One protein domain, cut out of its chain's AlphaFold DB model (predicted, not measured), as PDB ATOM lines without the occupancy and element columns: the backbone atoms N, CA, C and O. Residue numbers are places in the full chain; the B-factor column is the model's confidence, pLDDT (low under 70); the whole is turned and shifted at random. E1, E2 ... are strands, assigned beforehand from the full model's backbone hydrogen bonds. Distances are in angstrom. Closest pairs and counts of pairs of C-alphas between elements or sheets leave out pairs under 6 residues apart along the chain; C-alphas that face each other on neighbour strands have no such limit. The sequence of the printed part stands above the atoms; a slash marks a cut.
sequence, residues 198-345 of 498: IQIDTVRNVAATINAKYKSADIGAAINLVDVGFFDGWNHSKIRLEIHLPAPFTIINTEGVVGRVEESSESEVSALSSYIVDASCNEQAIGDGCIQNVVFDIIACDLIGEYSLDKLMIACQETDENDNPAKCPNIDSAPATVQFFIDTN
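What this domain is: This is residues 198 to 345 of the 498 residues of an uncharacterized protein of Sphaeroforma arctica JP610 (UniProt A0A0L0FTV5). Picture a long, nearly closed barrel of antiparallel strands: E2, E3, E4, E6, E8, E9, E10 and E12 ring its axis, and E2 and E3 come near each other at the seam without pairing. The small sheet E5 and E11 sits at one end, where residues 317 to 335, with no named element, loop out. The printed part has 148 residues, with twelve named strands, E1 to E12 in chain order, and no named helix; the class is all strand. The ten-strand sheet is branched at E9 and strongly twisted. The whole is compact, with a radius of gyration of the C-alphas of 16.1 A, yet elongated, spanning 50 by 26 by 24 A.

How they stand to each other: Start with E1, residues 198 to 201, an edge strand in a hairpin with E2, residues 206 to 213; N 201 and O 206 are 3.1 A apart. On the other side of E2 find E12, residues 336 to 344, with N 211 and O 339 2.8 A apart. E3, residues 220 to 227, has 7 pairs of C-alphas within 8 A of E2, the closest being those of Ala 221 and Ile 210, 6.6 A apart. E3 forms a hairpin with E4, residues 236 to 246, where N 222 and O 242 are 2.9 A apart. E9, residues 289 to 300, pairs with E4 on one side, N 241 and O 294 being 2.8 A apart. On its other side are E7, residues 269 to 272, with N 270 and O 299 at 2.9 A, and E8, residues 274 to 277, with N 276 and O 295 at 2.8 A. E7 runs on into E8 at 42 degrees. E6, residues 255 to 260, pairs with E8 through N 275 and O 256, 2.9 A, and with E10, residues 305 to 312, through N 259 and O 308, 2.8 A. E10 is also the neighbour of E12, N 307 and O 340 being 2.8 A apart. E10 runs on into E11, residues 314 to 316, at 38 degrees; E11 pairs with E5, residues 249 to 251, through N 250 and O 315, 2.9 A.

Where its parts are: Find C-alpha 198 at (171.439, 95.582, 119.622), where E1 begins. E4 runs 33.0 A from C-alpha 236 at (156.986, 100.123, 137.540), and E9 runs 32.9 A. E12 covers 25.9 A and ends at C-alpha 344, (163.679, 90.418, 129.560).

The domain as a whole: The C-alphas farthest apart, of Ser 265 and Asn 322, are 52.4 A apart. The printed part has no cut; its long links are E8 to E9 and E11 to E12. Model confidence is under 70 at residues 198 to 207 and 263 to 267.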
ATOM      1  N   ILE A 198     171.713  96.459 118.480       30.94
ATOM      2  CA  ILE A 198     171.439  95.582 119.622       30.94
ATOM      3  C   ILE A 198     172.251  96.124 120.797       30.94
ATOM      4  O   ILE A 198     173.481  96.182 120.721       30.94
ATOM      5  N   GLN A 199     171.572  96.526 121.870       34.69
ATOM      6  CA  GLN A 199     172.198  96.945 123.124       34.69
ATOM      7  C   GLN A 199     171.703  96.029 124.246       34.69
ATOM      8  O   GLN A 199     170.502  95.795 124.363       34.69
ATOM      9  N   ILE A 200     172.640  95.485 125.029       33.44
ATOM     10  CA  ILE A 200     172.361  94.634 126.190       33.44
ATOM     11  C   ILE A 200     172.802  95.408 127.432       33.44
ATOM     12  O   ILE A 200     173.986  95.736 127.552       33.44
ATOM     13  N   ASP A 201     171.860  95.730 128.320       34.09
ATOM     14  CA  ASP A 201     172.158  96.383 129.599       34.09
ATOM     15  C   ASP A 201     172.578  95.329 130.639       34.09
ATOM     16  O   ASP A 201     171.899  94.326 130.872       34.09
ATOM     17  N   THR A 202     173.749  95.548 131.234       34.88
ATOM     18  CA  THR A 202     174.569  94.569 131.962       34.88
ATOM     19  C   THR A 202     174.059  94.210 133.354       34.88
ATOM     20  O   THR A 202     174.594  93.294 133.964       34.88
ATOM     21  N   VAL A 203     173.061  94.921 133.884       42.28
ATOM     22  CA  VAL A 203     172.637  94.745 135.286       42.28
ATOM     23  C   VAL A 203     171.470  93.760 135.429       42.28
ATOM     24  O   VAL A 203     171.295  93.200 136.507       42.28
ATOM     25  N   ARG A 204     170.670  93.519 134.375       53.47
ATOM     26  CA  ARG A 204     169.450  92.685 134.469       53.47
ATOM     27  C   ARG A 204     169.104  91.852 133.221       53.47
ATOM     28  O   ARG A 204     167.949  91.496 133.057       53.47
ATOM     29  N   ASN A 205     170.058  91.516 132.344       57.62
ATOM     30  CA  ASN A 205     169.789  90.703 131.137       57.62
ATOM     31  C   ASN A 205     168.681  91.279 130.233       57.62
ATOM     32  O   ASN A 205     167.832  90.543 129.741       57.62
ATOM     33  N   VAL A 206     168.671  92.598 130.021       60.34
ATOM     34  CA  VAL A 206     167.720  93.221 129.094       60.34
ATOM     35  C   VAL A 206     168.370  93.314 127.723       60.34
ATOM     36  O   VAL A 206     169.376  94.012 127.573       60.34
ATOM     37  N   ALA A 207     167.810  92.632 126.727       67.00
ATOM     38  CA  ALA A 207     168.200  92.789 125.333       67.00
ATOM     39  C   ALA A 207     167.142  93.605 124.591       67.00
ATOM     40  O   ALA A 207     165.944  93.450 124.816       67.00
ATOM     41  N   ALA A 208     167.577  94.486 123.694       71.12
ATOM     42  CA  ALA A 208     166.655  95.255 122.877       71.12
ATOM     43  C   ALA A 208     167.049  95.266 121.405       71.12
ATOM     44  O   ALA A 208     168.222  95.418 121.061       71.12
ATOM     45  N   THR A 209     166.043  95.141 120.540       76.69
ATOM     46  CA  THR A 209     166.191  95.252 119.085       76.69
ATOM     47  C   THR A 209     165.344  96.404 118.587       76.69
ATOM     48  O   THR A 209     164.139  96.414 118.812       76.69
ATOM     49  N   ILE A 210     165.946  97.366 117.888       82.69
ATOM     50  CA  ILE A 210     165.246  98.580 117.455       82.69
ATOM     51  C   ILE A 210     165.204  98.658 115.929       82.69
ATOM     52  O   ILE A 210     166.202  98.438 115.243       82.69
ATOM     53  N   ASN A 211     164.032  98.993 115.395       80.00
ATOM     54  CA  ASN A 211     163.784  99.268 113.990       80.00
ATOM     55  C   ASN A 211     163.105 100.633 113.854       80.00
ATOM     56  O   ASN A 211     161.932 100.811 114.183       80.00
ATOM     57  N   ALA A 212     163.848 101.606 113.345       82.75
ATOM     58  CA  ALA A 212     163.329 102.930 113.062       82.75
ATOM     59  C   ALA A 212     163.183 103.119 111.553       82.75
ATOM     60  O   ALA A 212     164.076 102.772 110.776       82.75
ATOM     61  N   LYS A 213     162.051 103.686 111.125       77.56
ATOM     62  CA  LYS A 213     161.819 104.002 109.713       77.56
ATOM     63  C   LYS A 213     161.394 105.444 109.555       77.56
ATOM     64  O   LYS A 213     160.348 105.863 110.050       77.56
ATOM     65  N   TYR A 214     162.176 106.171 108.770       85.50
ATOM     66  CA  TYR A 214     161.811 107.488 108.296       85.50
ATOM     67  C   TYR A 214     162.282 107.690 106.867       85.50
ATOM     68  O   TYR A 214     163.370 107.286 106.476       85.50
ATOM     69  N   LYS A 215     161.413 108.272 106.046       84.19
ATOM     70  CA  LYS A 215     161.618 108.321 104.597       84.19
ATOM     71  C   LYS A 215     162.695 109.325 104.180       84.19
ATOM     72  O   LYS A 215     163.272 109.171 103.109       84.19
ATOM     73  N   SER A 216     162.917 110.359 104.992       83.00
ATOM     74  CA  SER A 216     163.764 111.504 104.626       83.00
ATOM     75  C   SER A 216     165.157 111.470 105.263       83.00
ATOM     76  O   SER A 216     166.009 112.253 104.850       83.00
ATOM     77  N   ALA A 217     165.386 110.614 106.262       84.56
ATOM     78  CA  ALA A 217     166.656 110.503 106.977       84.56
ATOM     79  C   ALA A 217     166.766 109.150 107.692       84.56
ATOM     80  O   ALA A 217     165.749 108.592 108.111       84.56
ATOM     81  N   ASP A 218     167.998 108.678 107.878       85.44
ATOM     82  CA  ASP A 218     168.280 107.528 108.731       85.44
ATOM     83  C   ASP A 218     168.109 107.924 110.205       85.44
ATOM     84  O   ASP A 218     168.594 108.970 110.640       85.44
ATOM     85  N   ILE A 219     167.418 107.076 110.966       89.56
ATOM     86  CA  ILE A 219     167.249 107.227 112.413       89.56
ATOM     87  C   ILE A 219     168.058 106.126 113.086       89.56
ATOM     88  O   ILE A 219     167.775 104.942 112.894       89.56
ATOM     89  N   GLY A 220     169.051 106.512 113.881       87.50
ATOM     90  CA  GLY A 220     169.656 105.617 114.861       87.50
ATOM     91  C   GLY A 220     168.843 105.660 116.149       87.50
ATOM     92  O   GLY A 220     168.380 106.723 116.545       87.50
ATOM     93  N   ALA A 221     168.651 104.525 116.808       88.69
ATOM     94  CA  ALA A 221     168.025 104.494 118.121       88.69
ATOM     95  C   ALA A 221     168.665 103.403 118.982       88.69
ATOM     96  O   ALA A 221     169.061 102.360 118.460       88.69
ATOM     97  N   ALA A 222     168.775 103.668 120.281       85.19
ATOM     98  CA  ALA A 222     169.419 102.813 121.270       85.19
ATOM     99  C   ALA A 222     168.650 102.872 122.596       85.19
ATOM    100  O   ALA A 222     168.135 103.930 122.944       85.19
ATOM    101  N   ILE A 223     168.571 101.781 123.362       85.38
ATOM    102  CA  ILE A 223     168.060 101.851 124.741       85.38
ATOM    103  C   ILE A 223     169.241 102.144 125.655       85.38
ATOM    104  O   ILE A 223     170.088 101.277 125.836       85.38
ATOM    105  N   ASN A 224     169.316 103.346 126.223       84.06
ATOM    106  CA  ASN A 224     170.444 103.731 127.073       84.06
ATOM    107  C   ASN A 224     170.179 103.542 128.578       84.06
ATOM    108  O   ASN A 224     171.134 103.593 129.353       84.06
ATOM    109  N   LEU A 225     168.927 103.306 128.992       84.00
ATOM    110  CA  LEU A 225     168.571 102.957 130.372       84.00
ATOM    111  C   LEU A 225     167.310 102.088 130.420       84.00
ATOM    112  O   LEU A 225     166.280 102.459 129.848       84.00
ATOM    113  N   VAL A 226     167.371 101.005 131.196       85.69
ATOM    114  CA  VAL A 226     166.202 100.243 131.657       85.69
ATOM    115  C   VAL A 226     166.264 100.118 133.178       85.69
ATOM    116  O   VAL A 226     166.983  99.284 133.721       85.69
ATOM    117  N   ASP A 227     165.519 100.970 133.878       83.62
ATOM    118  CA  ASP A 227     165.479 101.001 135.341       83.62
ATOM    119  C   ASP A 227     164.237 100.251 135.846       83.62
ATOM    120  O   ASP A 227     163.130 100.798 135.916       83.62
ATOM    121  N   VAL A 228     164.414  98.953 136.097       82.12
ATOM    122  CA  VAL A 228     163.329  98.031 136.457       82.12
ATOM    123  C   VAL A 228     162.889  98.253 137.899       82.12
ATOM    124  O   VAL A 228     163.702  98.178 138.824       82.12
ATOM    125  N   GLY A 229     161.589  98.473 138.100       78.50
ATOM    126  CA  GLY A 229     161.041  98.753 139.426       78.50
ATOM    127  C   GLY A 229     161.480 100.108 139.994       78.50
ATOM    128  O   GLY A 229     161.503 100.276 141.209       78.50
ATOM    129  N   PHE A 230     161.829 101.083 139.149       79.44
ATOM    130  CA  PHE A 230     162.273 102.420 139.561       79.44
ATOM    131  C   PHE A 230     161.390 103.066 140.645       79.44
ATOM    132  O   PHE A 230     161.895 103.752 141.534       79.44
ATOM    133  N   PHE A 231     160.066 102.882 140.570       75.25
ATOM    134  CA  PHE A 231     159.131 103.545 141.488       75.25
ATOM    135  C   PHE A 231     158.678 102.684 142.670       75.25
ATOM    136  O   PHE A 231     158.344 103.235 143.718       75.25
ATOM    137  N   ASP A 232     158.615 101.364 142.505       76.94
ATOM    138  CA  ASP A 232     157.996 100.438 143.466       76.94
ATOM    139  C   ASP A 232     158.866  99.217 143.808       76.94
ATOM    140  O   ASP A 232     158.461  98.373 144.604       76.94
ATOM    141  N   GLY A 233     160.063  99.129 143.233       73.31
ATOM    142  CA  GLY A 233     160.988  98.009 143.367       73.31
ATOM    143  C   GLY A 233     160.618  96.779 142.542       73.31
ATOM    144  O   GLY A 233     161.354  95.797 142.603       73.31
ATOM    145  N   TRP A 234     159.514  96.807 141.783       77.81
ATOM    146  CA  TRP A 234     158.989  95.608 141.137       77.81
ATOM    147  C   TRP A 234     158.442  95.856 139.729       77.81
ATOM    148  O   TRP A 234     159.104  95.507 138.757       77.81
ATOM    149  N   ASN A 235     157.261  96.463 139.601       85.44
ATOM    150  CA  ASN A 235     156.471  96.420 138.368       85.44
ATOM    151  C   ASN A 235     156.479  97.734 137.597       85.44
ATOM    152  O   ASN A 235     155.965  97.786 136.484       85.44
ATOM    153  N   HIS A 236     157.006  98.813 138.171       91.38
ATOM    154  CA  HIS A 236     156.986 100.123 137.540       91.38
ATOM    155  C   HIS A 236     158.391 100.528 137.098       91.38
ATOM    156  O   HIS A 236     159.187 101.057 137.876       91.38
ATOM    157  N   SER A 237     158.672 100.274 135.823       90.38
ATOM    158  CA  SER A 237     159.986 100.437 135.206       90.38
ATOM    159  C   SER A 237     160.077 101.726 134.396       90.38
ATOM    160  O   SER A 237     159.104 102.130 133.759       90.38
ATOM    161  N   LYS A 238     161.256 102.352 134.381       93.44
ATOM    162  CA  LYS A 238     161.546 103.551 133.587       93.44
ATOM    163  C   LYS A 238     162.500 103.223 132.447       93.44
ATOM    164  O   LYS A 238     163.583 102.693 132.677       93.44
ATOM    165  N   ILE A 239     162.119 103.595 131.233       93.75
ATOM    166  CA  ILE A 239     162.886 103.344 130.014       93.75
ATOM    167  C   ILE A 239     163.373 104.670 129.438       93.75
ATOM    168  O   ILE A 239     162.623 105.649 129.373       93.75
ATOM    169  N   ARG A 240     164.631 104.703 128.992       94.56
ATOM    170  CA  ARG A 240     165.176 105.804 128.196       94.56
ATOM    171  C   ARG A 240     165.745 105.272 126.885       94.56
ATOM    172  O   ARG A 240     166.609 104.395 126.865       94.56
ATOM    173  N   LEU A 241     165.236 105.828 125.794       93.19
ATOM    174  CA  LEU A 241     165.704 105.608 124.435       93.19
ATOM    175  C   LEU A 241     166.526 106.814 123.989       93.19
ATOM    176  O   LEU A 241     166.073 107.946 124.105       93.19
ATOM    177  N   GLU A 242     167.710 106.582 123.452       94.06
ATOM    178  CA  GLU A 242     168.538 107.579 122.789       94.06
ATOM    179  C   GLU A 242     168.264 107.525 121.286       94.06
ATOM    180  O   GLU A 242     168.422 106.475 120.664       94.06
ATOM    181  N   ILE A 243     167.819 108.633 120.693       94.56
ATOM    182  CA  ILE A 243     167.552 108.740 119.257       94.56
ATOM    183  C   ILE A 243     168.606 109.640 118.621       94.56
ATOM    184  O   ILE A 243     168.801 110.781 119.036       94.56
ATOM    185  N   HIS A 244     169.250 109.120 117.579       94.94
ATOM    186  CA  HIS A 244     170.266 109.782 116.780       94.94
ATOM    187  C   HIS A 244     169.684 110.170 115.423       94.94
ATOM    188  O   HIS A 244     169.263 109.315 114.638       94.94
ATOM    189  N   LEU A 245     169.715 111.463 115.126       94.25
ATOM    190  CA  LEU A 245     169.350 112.032 113.837       94.25
ATOM    191  C   LEU A 245     170.550 112.791 113.261       94.25
ATOM    192  O   LEU A 245     171.244 113.479 114.007       94.25
ATOM    193  N   PRO A 246     170.816 112.728 111.949       93.31
ATOM    194  CA  PRO A 246     171.825 113.592 111.354       93.31
ATOM    195  C   PRO A 246     171.330 115.044 111.362       93.31
ATOM    196  O   PRO A 246     170.204 115.331 110.962       93.31
ATOM    197  N   ALA A 247     172.159 115.994 111.780       92.81
ATOM    198  CA  ALA A 247     171.845 117.410 111.648       92.81
ATOM    199  C   ALA A 247     171.639 117.762 110.155       92.81
ATOM    200  O   ALA A 247     172.409 117.308 109.300       92.81
ATOM    201  N   PRO A 248     170.616 118.565 109.806       94.06
ATOM    202  CA  PRO A 248     169.856 119.448 110.690       94.06
ATOM    203  C   PRO A 248     168.495 118.876 111.135       94.06
ATOM    204  O   PRO A 248     167.566 119.645 111.360       94.06
ATOM    205  N   PHE A 249     168.313 117.556 111.217       95.06
ATOM    206  CA  PHE A 249     167.056 116.972 111.696       95.06
ATOM    207  C   PHE A 249     166.992 116.953 113.234       95.06
ATOM    208  O   PHE A 249     168.005 116.759 113.902       95.06
ATOM    209  N   THR A 250     165.795 117.161 113.790       96.69
ATOM    210  CA  THR A 250     165.497 117.096 115.233       96.69
ATOM    211  C   THR A 250     164.046 116.664 115.458       96.69
ATOM    212  O   THR A 250     163.178 116.906 114.616       96.69
ATOM    213  N   ILE A 251     163.756 116.052 116.602       96.31
ATOM    214  CA  ILE A 251     162.395 115.764 117.067       96.31
ATOM    215  C   ILE A 251     161.838 117.025 117.735       96.31
ATOM    216  O   ILE A 251     162.520 117.610 118.574       96.31
ATOM    217  N   ILE A 252     160.624 117.449 117.363       95.31
ATOM    218  CA  ILE A 252     160.002 118.698 117.852       95.31
ATOM    219  C   ILE A 252     158.800 118.505 118.775       95.31
ATOM    220  O   ILE A 252     158.394 119.452 119.448       95.31
ATOM    221  N   ASN A 253     158.179 117.326 118.796       95.12
ATOM    222  CA  ASN A 253     157.133 117.063 119.773       95.12
ATOM    223  C   ASN A 253     157.774 116.755 121.127       95.12
ATOM    224  O   ASN A 253     158.692 115.952 121.213       95.12
ATOM    225  N   THR A 254     157.266 117.383 122.184       94.75
ATOM    226  CA  THR A 254     157.751 117.167 123.554       94.75
ATOM    227  C   THR A 254     157.153 115.922 124.194       94.75
ATOM    228  O   THR A 254     157.697 115.415 125.168       94.75
ATOM    229  N   GLU A 255     156.022 115.443 123.670       95.44
ATOM    230  CA  GLU A 255     155.313 114.273 124.174       95.44
ATOM    231  C   GLU A 255     154.679 113.449 123.047       95.44
ATOM    232  O   GLU A 255     154.429 113.953 121.943       95.44
ATOM    233  N   GLY A 256     154.383 112.184 123.335       94.06
ATOM    234  CA  GLY A 256     153.592 111.320 122.465       94.06
ATOM    235  C   GLY A 256     153.183 110.017 123.145       94.06
ATOM    236  O   GLY A 256     153.252 109.894 124.364       94.06
ATOM    237  N   VAL A 257     152.699 109.055 122.360       93.56
ATOM    238  CA  VAL A 257     152.129 107.803 122.881       93.56
ATOM    239  C   VAL A 257     153.077 106.645 122.606       93.56
ATOM    240  O   VAL A 257     153.547 106.490 121.477       93.56
ATOM    241  N   VAL A 258     153.322 105.833 123.632       95.12
ATOM    242  CA  VAL A 258     153.967 104.528 123.488       95.12
ATOM    243  C   VAL A 258     152.880 103.492 123.216       95.12
ATOM    244  O   VAL A 258     151.945 103.339 124.003       95.12
ATOM    245  N   GLY A 259     152.972 102.827 122.071       92.50
ATOM    246  CA  GLY A 259     152.126 101.705 121.696       92.50
ATOM    247  C   GLY A 259     152.795 100.368 122.002       92.50
ATOM    248  O   GLY A 259     154.007 100.283 122.193       92.50
ATOM    249  N   ARG A 260     151.984  99.310 122.014       90.00
ATOM    250  CA  ARG A 260     152.432  97.916 121.980       90.00
ATOM    251  C   ARG A 260     151.958  97.321 120.655       90.00
ATOM    252  O   ARG A 260     150.788  97.493 120.311       90.00
ATOM    253  N   VAL A 261     152.861  96.708 119.893       83.19
ATOM    254  CA  VAL A 261     152.587  96.278 118.508       83.19
ATOM    255  C   VAL A 261     151.781  94.977 118.482       83.19
ATOM    256  O   VAL A 261     150.847  94.859 117.689       83.19
ATOM    257  N   GLU A 262     152.062  94.053 119.403       76.69
ATOM    258  CA  GLU A 262     151.282  92.831 119.616       76.69
ATOM    259  C   GLU A 262     150.988  92.623 121.111       76.69
ATOM    260  O   GLU A 262     151.867  92.778 121.965       76.69
ATOM    261  N   GLU A 263     149.749  92.240 121.438       62.22
ATOM    262  CA  GLU A 263     149.426  91.619 122.727       62.22
ATOM    263  C   GLU A 263     150.082  90.230 122.741       62.22
ATOM    264  O   GLU A 263     149.438  89.227 122.429       62.22
ATOM    265  N   SER A 264     151.386  90.152 123.029       57.31
ATOM    266  CA  SER A 264     151.991  88.859 123.345       57.31
ATOM    267  C   SER A 264     151.273  88.314 124.579       57.31
ATOM    268  O   SER A 264     151.120  89.001 125.590       57.31
ATOM    269  N   SER A 265     150.771  87.085 124.475       57.44
ATOM    270  CA  SER A 265     149.951  86.447 125.511       57.44
ATOM    271  C   SER A 265     150.710  86.150 126.806       57.44
ATOM    272  O   SER A 265     150.108  85.653 127.752       57.44
ATOM    273  N   GLU A 266     152.018  86.395 126.828       61.31
ATOM    274  CA  GLU A 266     152.922  85.977 127.899       61.31
ATOM    275  C   GLU A 266     153.177  87.088 128.928       61.31
ATOM    276  O   GLU A 266     153.414  86.781 130.090       61.31
ATOM    277  N   SER A 267     153.030  88.370 128.563       66.81
ATOM    278  CA  SER A 267     153.265  89.492 129.483       66.81
ATOM    279  C   SER A 267     152.055  90.432 129.573       66.81
ATOM    280  O   SER A 267     151.685  91.136 128.622       66.81
ATOM    281  N   GLU A 268     151.422  90.478 130.749       78.56
ATOM    282  CA  GLU A 268     150.376  91.456 131.057       78.56
ATOM    283  C   GLU A 268     151.013  92.826 131.345       78.56
ATOM    284  O   GLU A 268     151.440  93.131 132.459       78.56
ATOM    285  N   VAL A 269     151.072  93.683 130.322       83.75
ATOM    286  CA  VAL A 269     151.435  95.096 130.494       83.75
ATOM    287  C   VAL A 269     150.210  95.835 131.016       83.75
ATOM    288  O   VAL A 269     149.242  96.045 130.286       83.75
ATOM    289  N   SER A 270     150.247  96.229 132.288       85.75
ATOM    290  CA  SER A 270     149.110  96.873 132.953       85.75
ATOM    291  C   SER A 270     148.910  98.328 132.516       85.75
ATOM    292  O   SER A 270     147.771  98.788 132.414       85.75
ATOM    293  N   ALA A 271     149.998  99.052 132.230       90.81
ATOM    294  CA  ALA A 271     149.948 100.413 131.707       90.81
ATOM    295  C   ALA A 271     151.248 100.816 130.993       90.81
ATOM    296  O   ALA A 271     152.335 100.355 131.335       90.81
ATOM    297  N   LEU A 272     151.118 101.740 130.039       93.56
ATOM    298  CA  LEU A 272     152.216 102.451 129.382       93.56
ATOM    299  C   LEU A 272     152.004 103.953 129.573       93.56
ATOM    300  O   LEU A 272     150.887 104.444 129.374       93.56
ATOM    301  N   SER A 273     153.047 104.688 129.959       94.81
ATOM    302  CA  SER A 273     152.973 106.148 130.005       94.81
ATOM    303  C   SER A 273     153.080 106.755 128.602       94.81
ATOM    304  O   SER A 273     153.556 106.133 127.650       94.81
ATOM    305  N   SER A 274     152.694 108.026 128.474       96.00
ATOM    306  CA  SER A 274     153.177 108.853 127.364       96.00
ATOM    307  C   SER A 274     154.703 108.950 127.416       96.00
ATOM    308  O   SER A 274     155.280 108.942 128.508       96.00
ATOM    309  N   TYR A 275     155.348 109.084 126.259       96.38
ATOM    310  CA  TYR A 275     156.772 109.397 126.213       96.38
ATOM    311  C   TYR A 275     157.009 110.902 126.262       96.38
ATOM    312  O   TYR A 275     156.177 111.676 125.790       96.38
ATOM    313  N   ILE A 276     158.161 111.299 126.795       96.75
ATOM    314  CA  ILE A 276     158.659 112.675 126.841       96.75
ATOM    315  C   ILE A 276     159.978 112.727 126.077       96.75
ATOM    316  O   ILE A 276     160.844 111.885 126.302       96.75
ATOM    317  N   VAL A 277     160.127 113.705 125.190       96.88
ATOM    318  CA  VAL A 277     161.354 113.930 124.416       96.88
ATOM    319  C   VAL A 277     162.138 115.082 125.039       96.88
ATOM    320  O   VAL A 277     161.555 116.109 125.401       96.88
ATOM    321  N   ASP A 278     163.456 114.929 125.143       95.69
ATOM    322  CA  ASP A 278     164.365 116.022 125.482       95.69
ATOM    323  C   ASP A 278     164.251 117.190 124.488       95.69
ATOM    324  O   ASP A 278     163.754 117.052 123.366       95.69
ATOM    325  N   ALA A 279     164.745 118.361 124.898       95.19
ATOM    326  CA  ALA A 279     164.736 119.559 124.068       95.19
ATOM    327  C   ALA A 279     165.341 119.303 122.676       95.19
ATOM    328  O   ALA A 279     166.333 118.584 122.539       95.19
ATOM    329  N   SER A 280     164.743 119.920 121.653       95.31
ATOM    330  CA  SER A 280     165.233 119.865 120.275       95.31
ATOM    331  C   SER A 280     166.702 120.262 120.191       95.31
ATOM    332  O   SER A 280     167.130 121.229 120.830       95.31
ATOM    333  N   CYS A 281     167.462 119.559 119.356       94.81
ATOM    334  CA  CYS A 281     168.806 119.988 119.009       94.81
ATOM    335  C   CYS A 281     168.726 121.317 118.253       94.81
ATOM    336  O   CYS A 281     167.929 121.457 117.328       94.81
ATOM    337  N   ASN A 282     169.576 122.268 118.614       93.88
ATOM    338  CA  ASN A 282     169.824 123.490 117.857       93.88
ATOM    339  C   ASN A 282     171.333 123.732 117.828       93.88
ATOM    340  O   ASN A 282     172.067 123.137 118.623       93.88
ATOM    341  N   GLU A 283     171.785 124.598 116.923       93.19
ATOM    342  CA  GLU A 283     173.182 125.035 116.854       93.19
ATOM    343  C   GLU A 283     174.184 123.896 116.561       93.19
ATOM    344  O   GLU A 283     175.344 123.956 116.965       93.19
ATOM    345  N   GLN A 284     173.759 122.842 115.851       91.25
ATOM    346  CA  GLN A 284     174.645 121.747 115.426       91.25
ATOM    347  C   GLN A 284     175.173 121.992 114.004       91.25
ATOM    348  O   GLN A 284     174.467 122.550 113.153       91.25
ATOM    349  N   ALA A 285     176.397 121.546 113.710       88.12
ATOM    350  CA  ALA A 285     176.929 121.596 112.351       88.12
ATOM    351  C   ALA A 285     176.211 120.569 111.457       88.12
ATOM    352  O   ALA A 285     175.803 119.503 111.913       88.12
ATOM    353  N   ILE A 286     176.063 120.852 110.157       84.81
ATOM    354  CA  ILE A 286     175.450 119.894 109.219       84.81
ATOM    355  C   ILE A 286     176.293 118.612 109.169       84.81
ATOM    356  O   ILE A 286     177.481 118.663 108.850       84.81
ATOM    357  N   GLY A 287     175.652 117.464 109.397       81.88
ATOM    358  CA  GLY A 287     176.310 116.157 109.446       81.88
ATOM    359  C   GLY A 287     176.716 115.695 110.848       81.88
ATOM    360  O   GLY A 287     177.025 114.513 110.998       81.88
ATOM    361  N   ASP A 288     176.655 116.563 111.864       91.00
ATOM    362  CA  ASP A 288     176.806 116.147 113.261       91.00
ATOM    363  C   ASP A 288     175.594 115.324 113.722       91.00
ATOM    364  O   ASP A 288     174.509 115.382 113.137       91.00
ATOM    365  N   GLY A 289     175.770 114.527 114.774       90.81
ATOM    366  CA  GLY A 289     174.685 113.745 115.362       90.81
ATOM    367  C   GLY A 289     173.857 114.581 116.336       90.81
ATOM    368  O   GLY A 289     174.343 114.929 117.407       90.81
ATOM    369  N   CYS A 290     172.590 114.834 116.010       95.12
ATOM    370  CA  CYS A 290     171.590 115.254 116.987       95.12
ATOM    371  C   CYS A 290     171.177 114.043 117.828       95.12
ATOM    372  O   CYS A 290     170.656 113.067 117.291       95.12
ATOM    373  N   ILE A 291     171.419 114.114 119.137       94.94
ATOM    374  CA  ILE A 291     171.088 113.063 120.100       94.94
ATOM    375  C   ILE A 291     170.008 113.599 121.038       94.94
ATOM    376  O   ILE A 291     170.236 114.589 121.734       94.94
ATOM    377  N   GLN A 292     168.845 112.953 121.069       96.81
ATOM    378  CA  GLN A 292     167.751 113.290 121.984       96.81
ATOM    379  C   GLN A 292     167.309 112.051 122.751       96.81
ATOM    380  O   GLN A 292     167.173 110.975 122.168       96.81
ATOM    381  N   ASN A 293     167.040 112.202 124.049       96.19
ATOM    382  CA  ASN A 293     166.459 111.120 124.829       96.19
ATOM    383  C   ASN A 293     164.934 111.152 124.762       96.19
ATOM    384  O   ASN A 293     164.313 112.214 124.791       96.19
ATOM    385  N   VAL A 294     164.339 109.967 124.738       96.38
ATOM    386  CA  VAL A 294     162.912 109.723 124.891       96.38
ATOM    387  C   VAL A 294     162.714 108.880 126.142       96.38
ATOM    388  O   VAL A 294     163.237 107.772 126.233       96.38
ATOM    389  N   VAL A 295     161.982 109.409 127.119       96.88
ATOM    390  CA  VAL A 295     161.740 108.763 128.416       96.88
ATOM    391  C   VAL A 295     160.272 108.393 128.542       96.88
ATOM    392  O   VAL A 295     159.401 109.210 128.245       96.88
ATOM    393  N   PHE A 296     159.997 107.182 129.006       96.94
ATOM    394  CA  PHE A 296     158.652 106.706 129.313       96.94
ATOM    395  C   PHE A 296     158.710 105.614 130.381       96.94
ATOM    396  O   PHE A 296     159.767 105.041 130.646       96.94
ATOM    397  N   ASP A 297     157.562 105.327 130.975       96.44
ATOM    398  CA  ASP A 297     157.405 104.339 132.026       96.44
ATOM    399  C   ASP A 297     156.541 103.167 131.523       96.44
ATOM    400  O   ASP A 297     155.558 103.353 130.794       96.44
ATOM    401  N   ILE A 298     156.909 101.951 131.923       93.75
ATOM    402  CA  ILE A 298     156.160 100.716 131.674       93.75
ATOM    403  C   ILE A 298     155.754 100.140 133.029       93.75
ATOM    404  O   ILE A 298     156.614  99.878 133.871       93.75
ATOM    405  N   ILE A 299     154.452  99.919 133.233       93.38
ATOM    406  CA  ILE A 299     153.948  99.184 134.394       93.38
ATOM    407  C   ILE A 299     153.654  97.752 133.962       93.38
ATOM    408  O   ILE A 299     152.555  97.430 133.498       93.38
ATOM    409  N   ALA A 300     154.656  96.899 134.092       90.44
ATOM    410  CA  ALA A 300     154.568  95.477 133.830       90.44
ATOM    411  C   ALA A 300     155.579  94.759 134.719       90.44
ATOM    412  O   ALA A 300     156.658  95.275 135.004       90.44
ATOM    413  N   CYS A 301     155.202  93.570 135.155       85.06
ATOM    414  CA  CYS A 301     156.084  92.714 135.928       85.06
ATOM    415  C   CYS A 301     157.183  92.098 135.026       85.06
ATOM    416  O   CYS A 301     158.304  91.883 135.476       85.06
ATOM    417  N   ASP A 302     156.884  91.900 133.736       87.25
ATOM    418  CA  ASP A 302     157.820  91.467 132.701       87.25
ATOM    419  C   ASP A 302     157.746  92.439 131.519       87.25
ATOM    420  O   ASP A 302     156.653  92.849 131.114       87.25
ATOM    421  N   LEU A 303     158.904  92.851 131.000       89.31
ATOM    422  CA  LEU A 303     159.000  93.857 129.939       89.31
ATOM    423  C   LEU A 303     159.132  93.225 128.548       89.31
ATOM    424  O   LEU A 303     159.294  93.971 127.583       89.31
ATOM    425  N   ILE A 304     159.056  91.891 128.426       89.69
ATOM    426  CA  ILE A 304     159.089  91.215 127.126       89.69
ATOM    427  C   ILE A 304     157.951  91.749 126.266       89.69
ATOM    428  O   ILE A 304     156.769  91.611 126.604       89.69
ATOM    429  N   GLY A 305     158.289  92.313 125.113       90.25
ATOM    430  CA  GLY A 305     157.289  92.753 124.160       90.25
ATOM    431  C   GLY A 305     157.825  93.641 123.052       90.25
ATOM    432  O   GLY A 305     158.907  94.220 123.130       90.25
ATOM    433  N   GLU A 306     157.013  93.766 122.004       92.38
ATOM    434  CA  GLU A 306     157.227  94.741 120.940       92.38
ATOM    435  C   GLU A 306     156.450  96.028 121.237       92.38
ATOM    436  O   GLU A 306     155.224  96.030 121.393       92.38
ATOM    437  N   TYR A 307     157.172  97.140 121.267       94.38
ATOM    438  CA  TYR A 307     156.683  98.478 121.557       94.38
ATOM    439  C   TYR A 307     156.900  99.411 120.361       94.38
ATOM    440  O   TYR A 307     157.776  99.196 119.519       94.38
ATOM    441  N   SER A 308     156.111 100.480 120.288       95.06
ATOM    442  CA  SER A 308     156.235 101.524 119.269       95.06
ATOM    443  C   SER A 308     156.230 102.919 119.890       95.06
ATOM    444  O   SER A 308     155.362 103.260 120.687       95.06
ATOM    445  N   LEU A 309     157.174 103.770 119.488       94.94
ATOM    446  CA  LEU A 309     157.042 105.217 119.630       94.94
ATOM    447  C   LEU A 309     156.314 105.744 118.402       94.94
ATOM    448  O   LEU A 309     156.902 105.872 117.321       94.94
ATOM    449  N   ASP A 310     155.032 106.045 118.563       90.94
ATOM    450  CA  ASP A 310     154.228 106.563 117.471       90.94
ATOM    451  C   ASP A 310     154.285 108.089 117.406       90.94
ATOM    452  O   ASP A 310     154.344 108.797 118.417       90.94
ATOM    453  N   LYS A 311     154.191 108.601 116.176       91.56
ATOM    454  CA  LYS A 311     154.031 110.029 115.880       91.56
ATOM    455  C   LYS A 311     155.226 110.909 116.276       91.56
ATOM    456  O   LYS A 311     155.019 112.049 116.686       91.56
ATOM    457  N   LEU A 312     156.457 110.421 116.112       94.00
ATOM    458  CA  LEU A 312     157.647 111.258 116.283       94.00
ATOM    459  C   LEU A 312     157.694 112.307 115.167       94.00
ATOM    460  O   LEU A 312     157.845 111.991 113.983       94.00
ATOM    461  N   MET A 313     157.522 113.569 115.546       95.31
ATOM    462  CA  MET A 313     157.499 114.693 114.620       95.31
ATOM    463  C   MET A 313     158.930 115.152 114.387       95.31
ATOM    464  O   MET A 313     159.512 115.837 115.226       95.31
ATOM    465  N   ILE A 314     159.490 114.771 113.243       94.62
ATOM    466  CA  ILE A 314     160.812 115.224 112.821       94.62
ATOM    467  C   ILE A 314     160.652 116.529 112.056       94.62
ATOM    468  O   ILE A 314     159.885 116.620 111.095       94.62
ATOM    469  N   ALA A 315     161.388 117.540 112.487       95.06
ATOM    470  CA  ALA A 315     161.527 118.792 111.774       95.06
ATOM    471  C   ALA A 315     163.003 119.162 111.670       95.06
ATOM    472  O   ALA A 315     163.904 118.372 111.954       95.06
ATOM    473  N   CYS A 316     163.236 120.374 111.201       94.62
ATOM    474  CA  CYS A 316     164.562 120.932 111.108       94.62
ATOM    475  C   CYS A 316     164.882 121.766 112.347       94.62
ATOM    476  O   CYS A 316     163.969 122.334 112.948       94.62
ATOM    477  N   GLN A 317     166.165 121.859 112.685       94.06
ATOM    478  CA  GLN A 317     166.658 122.789 113.702       94.06
ATOM    479  C   GLN A 317     166.260 124.229 113.352       94.06
ATOM    480  O   GLN A 317     166.138 124.578 112.174       94.06
ATOM    481  N   GLU A 318     166.052 125.075 114.360       93.62
ATOM    482  CA  GLU A 318     165.723 126.484 114.113       93.62
ATOM    483  C   GLU A 318     166.949 127.238 113.585       93.62
ATOM    484  O   GLU A 318     166.851 128.005 112.619       93.62
ATOM    485  N   THR A 319     168.112 126.962 114.179       93.69
ATOM    486  CA  THR A 319     169.392 127.599 113.865       93.69
ATOM    487  C   THR A 319     170.517 126.582 113.668       93.69
ATOM    488  O   THR A 319     170.514 125.501 114.257       93.69
ATOM    489  N   ASP A 320     171.474 126.928 112.804       91.94
ATOM    490  CA  ASP A 320     172.735 126.205 112.621       91.94
ATOM    491  C   ASP A 320     173.787 126.605 113.671       91.94
ATOM    492  O   ASP A 320     173.568 127.507 114.478       91.94
ATOM    493  N   GLU A 321     174.953 125.952 113.656       93.94
ATOM    494  CA  GLU A 321     176.104 126.236 114.541       93.94
ATOM    495  C   GLU A 321     176.569 127.711 114.573       93.94
ATOM    496  O   GLU A 321     177.333 128.106 115.452       93.94
ATOM    497  N   ASN A 322     176.142 128.534 113.608       94.81
ATOM    498  CA  ASN A 322     176.493 129.947 113.487       94.81
ATOM    499  C   ASN A 322     175.302 130.877 113.805       94.81
ATOM    500  O   ASN A 322     175.348 132.051 113.424       94.81
ATOM    501  N   ASP A 323     174.247 130.365 114.451       93.50
ATOM    502  CA  ASP A 323     173.007 131.084 114.792       93.50
ATOM    503  C   ASP A 323     172.248 131.634 113.561       93.50
ATOM    504  O   ASP A 323     171.486 132.599 113.631       93.50
ATOM    505  N   ASN A 324     172.457 131.038 112.380       94.62
ATOM    506  CA  ASN A 324     171.685 131.372 111.182       94.62
ATOM    507  C   ASN A 324     170.525 130.388 111.011       94.62
ATOM    508  O   ASN A 324     170.649 129.238 111.421       94.62
ATOM    509  N   PRO A 325     169.422 130.773 110.340       93.56
ATOM    510  CA  PRO A 325     168.341 129.841 110.034       93.56
ATOM    511  C   PRO A 325     168.855 128.585 109.316       93.56
ATOM    512  O   PRO A 325     169.473 128.693 108.248       93.56
ATOM    513  N   ALA A 326     168.588 127.405 109.883       92.12
ATOM    514  CA  ALA A 326     169.106 126.152 109.344       92.12
ATOM    515  C   ALA A 326     168.569 125.881 107.926       92.12
ATOM    516  O   ALA A 326     167.404 126.135 107.597       92.12
ATOM    517  N   LYS A 327     169.425 125.351 107.045       91.69
ATOM    518  CA  LYS A 327     169.031 124.972 105.679       91.69
ATOM    519  C   LYS A 327     168.517 123.542 105.658       91.69
ATOM    520  O   LYS A 327     169.297 122.595 105.682       91.69
ATOM    521  N   CYS A 328     167.207 123.402 105.543       86.25
ATOM    522  CA  CYS A 328     166.536 122.115 105.647       86.25
ATOM    523  C   CYS A 328     166.268 121.517 104.262       86.25
ATOM    524  O   CYS A 328     165.722 122.208 103.391       86.25
ATOM    525  N   PRO A 329     166.592 120.234 104.039       87.50
ATOM    526  CA  PRO A 329     166.046 119.482 102.916       87.50
ATOM    527  C   PRO A 329     164.514 119.495 102.961       87.50
ATOM    528  O   PRO A 329     163.917 119.707 104.014       87.50
ATOM    529  N   ASN A 330     163.853 119.266 101.825       86.12
ATOM    530  CA  ASN A 330     162.394 119.188 101.804       86.12
ATOM    531  C   ASN A 330     161.950 117.915 102.542       86.12
ATOM    532  O   ASN A 330     162.174 116.810 102.048       86.12
ATOM    533  N   ILE A 331     161.386 118.082 103.737       85.44
ATOM    534  CA  ILE A 331     161.042 116.987 104.643       85.44
ATOM    535  C   ILE A 331     159.602 116.535 104.370       85.44
ATOM    536  O   ILE A 331     158.696 117.363 104.262       85.44
ATOM    537  N   ASP A 332     159.378 115.225 104.266       78.38
ATOM    538  CA  ASP A 332     158.024 114.661 104.289       78.38
ATOM    539  C   ASP A 332     157.379 114.936 105.662       78.38
ATOM    540  O   ASP A 332     157.974 114.645 106.699       78.38
ATOM    541  N   SER A 333     156.170 115.502 105.683       81.12
ATOM    542  CA  SER A 333     155.474 115.861 106.928       81.12
ATOM    543  C   SER A 333     154.872 114.660 107.662       81.12
ATOM    544  O   SER A 333     154.253 114.828 108.715       81.12
ATOM    545  N   ALA A 334     155.019 113.454 107.108       89.25
ATOM    546  CA  ALA A 334     154.628 112.227 107.779       89.25
ATOM    547  C   ALA A 334     155.470 112.020 109.054       89.25
ATOM    548  O   ALA A 334     156.692 112.163 109.001       89.25
ATOM    549  N   PRO A 335     154.855 111.666 110.192       91.19
ATOM    550  CA  PRO A 335     155.609 111.347 111.395       91.19
ATOM    551  C   PRO A 335     156.455 110.080 111.216       91.19
ATOM    552  O   PRO A 335     156.087 109.177 110.462       91.19
ATOM    553  N   ALA A 336     157.553 109.995 111.963       92.12
ATOM    554  CA  ALA A 336     158.330 108.774 112.110       92.12
ATOM    555  C   ALA A 336     157.705 107.840 113.158       92.12
ATOM    556  O   ALA A 336     157.065 108.289 114.117       92.12
ATOM    557  N   THR A 337     157.942 106.541 112.980       92.06
ATOM    558  CA  THR A 337     157.651 105.506 113.976       92.06
ATOM    559  C   THR A 337     158.939 104.744 114.266       92.06
ATOM    560  O   THR A 337     159.659 104.348 113.344       92.06
ATOM    561  N   VAL A 338     159.219 104.541 115.553       92.38
ATOM    562  CA  VAL A 338     160.315 103.689 116.030       92.38
ATOM    563  C   VAL A 338     159.687 102.478 116.699       92.38
ATOM    564  O   VAL A 338     158.981 102.633 117.689       92.38
ATOM    565  N   GLN A 339     159.912 101.289 116.150       92.75
ATOM    566  CA  GLN A 339     159.510 100.024 116.760       92.75
ATOM    567  C   GLN A 339     160.704  99.429 117.488       92.75
ATOM    568  O   GLN A 339     161.826  99.484 116.985       92.75
ATOM    569  N   PHE A 340     160.488  98.866 118.665       91.31
ATOM    570  CA  PHE A 340     161.540  98.208 119.417       91.31
ATOM    571  C   PHE A 340     160.988  97.018 120.184       91.31
ATOM    572  O   PHE A 340     159.886  97.064 120.716       91.31
ATOM    573  N   PHE A 341     161.765  95.949 120.226       89.19
ATOM    574  CA  PHE A 341     161.490  94.776 121.032       89.19
ATOM    575  C   PHE A 341     162.364  94.837 122.275       89.19
ATOM    576  O   PHE A 341     163.571  95.047 122.140       89.19
ATOM    577  N   ILE A 342     161.761  94.683 123.448       89.12
ATOM    578  CA  ILE A 342     162.473  94.440 124.700       89.12
ATOM    579  C   ILE A 342     162.322  92.955 125.001       89.12
ATOM    580  O   ILE A 342     161.219  92.421 124.947       89.12
ATOM    581  N   ASP A 343     163.440  92.315 125.301       84.25
ATOM    582  CA  ASP A 343     163.527  90.950 125.786       84.25
ATOM    583  C   ASP A 343     164.103  90.999 127.201       84.25
ATOM    584  O   ASP A 343     165.236  91.446 127.419       84.25
ATOM    585  N   THR A 344     163.289  90.618 128.169       77.44
ATOM    586  CA  THR A 344     163.679  90.418 129.560       77.44
ATOM    587  C   THR A 344     163.526  88.937 129.828       77.44
ATOM    588  O   THR A 344     162.520  88.386 129.435       77.44
ATOM    589  N   ASN A 345     164.488  88.251 130.445       70.56
ATOM    590  CA  ASN A 345     164.377  86.803 130.692       70.56
ATOM    591  C   ASN A 345     163.297  86.487 131.756       70.56
ATOM    592  O   ASN A 345     163.629  86.074 132.862       70.56
TER     593      ASN A 345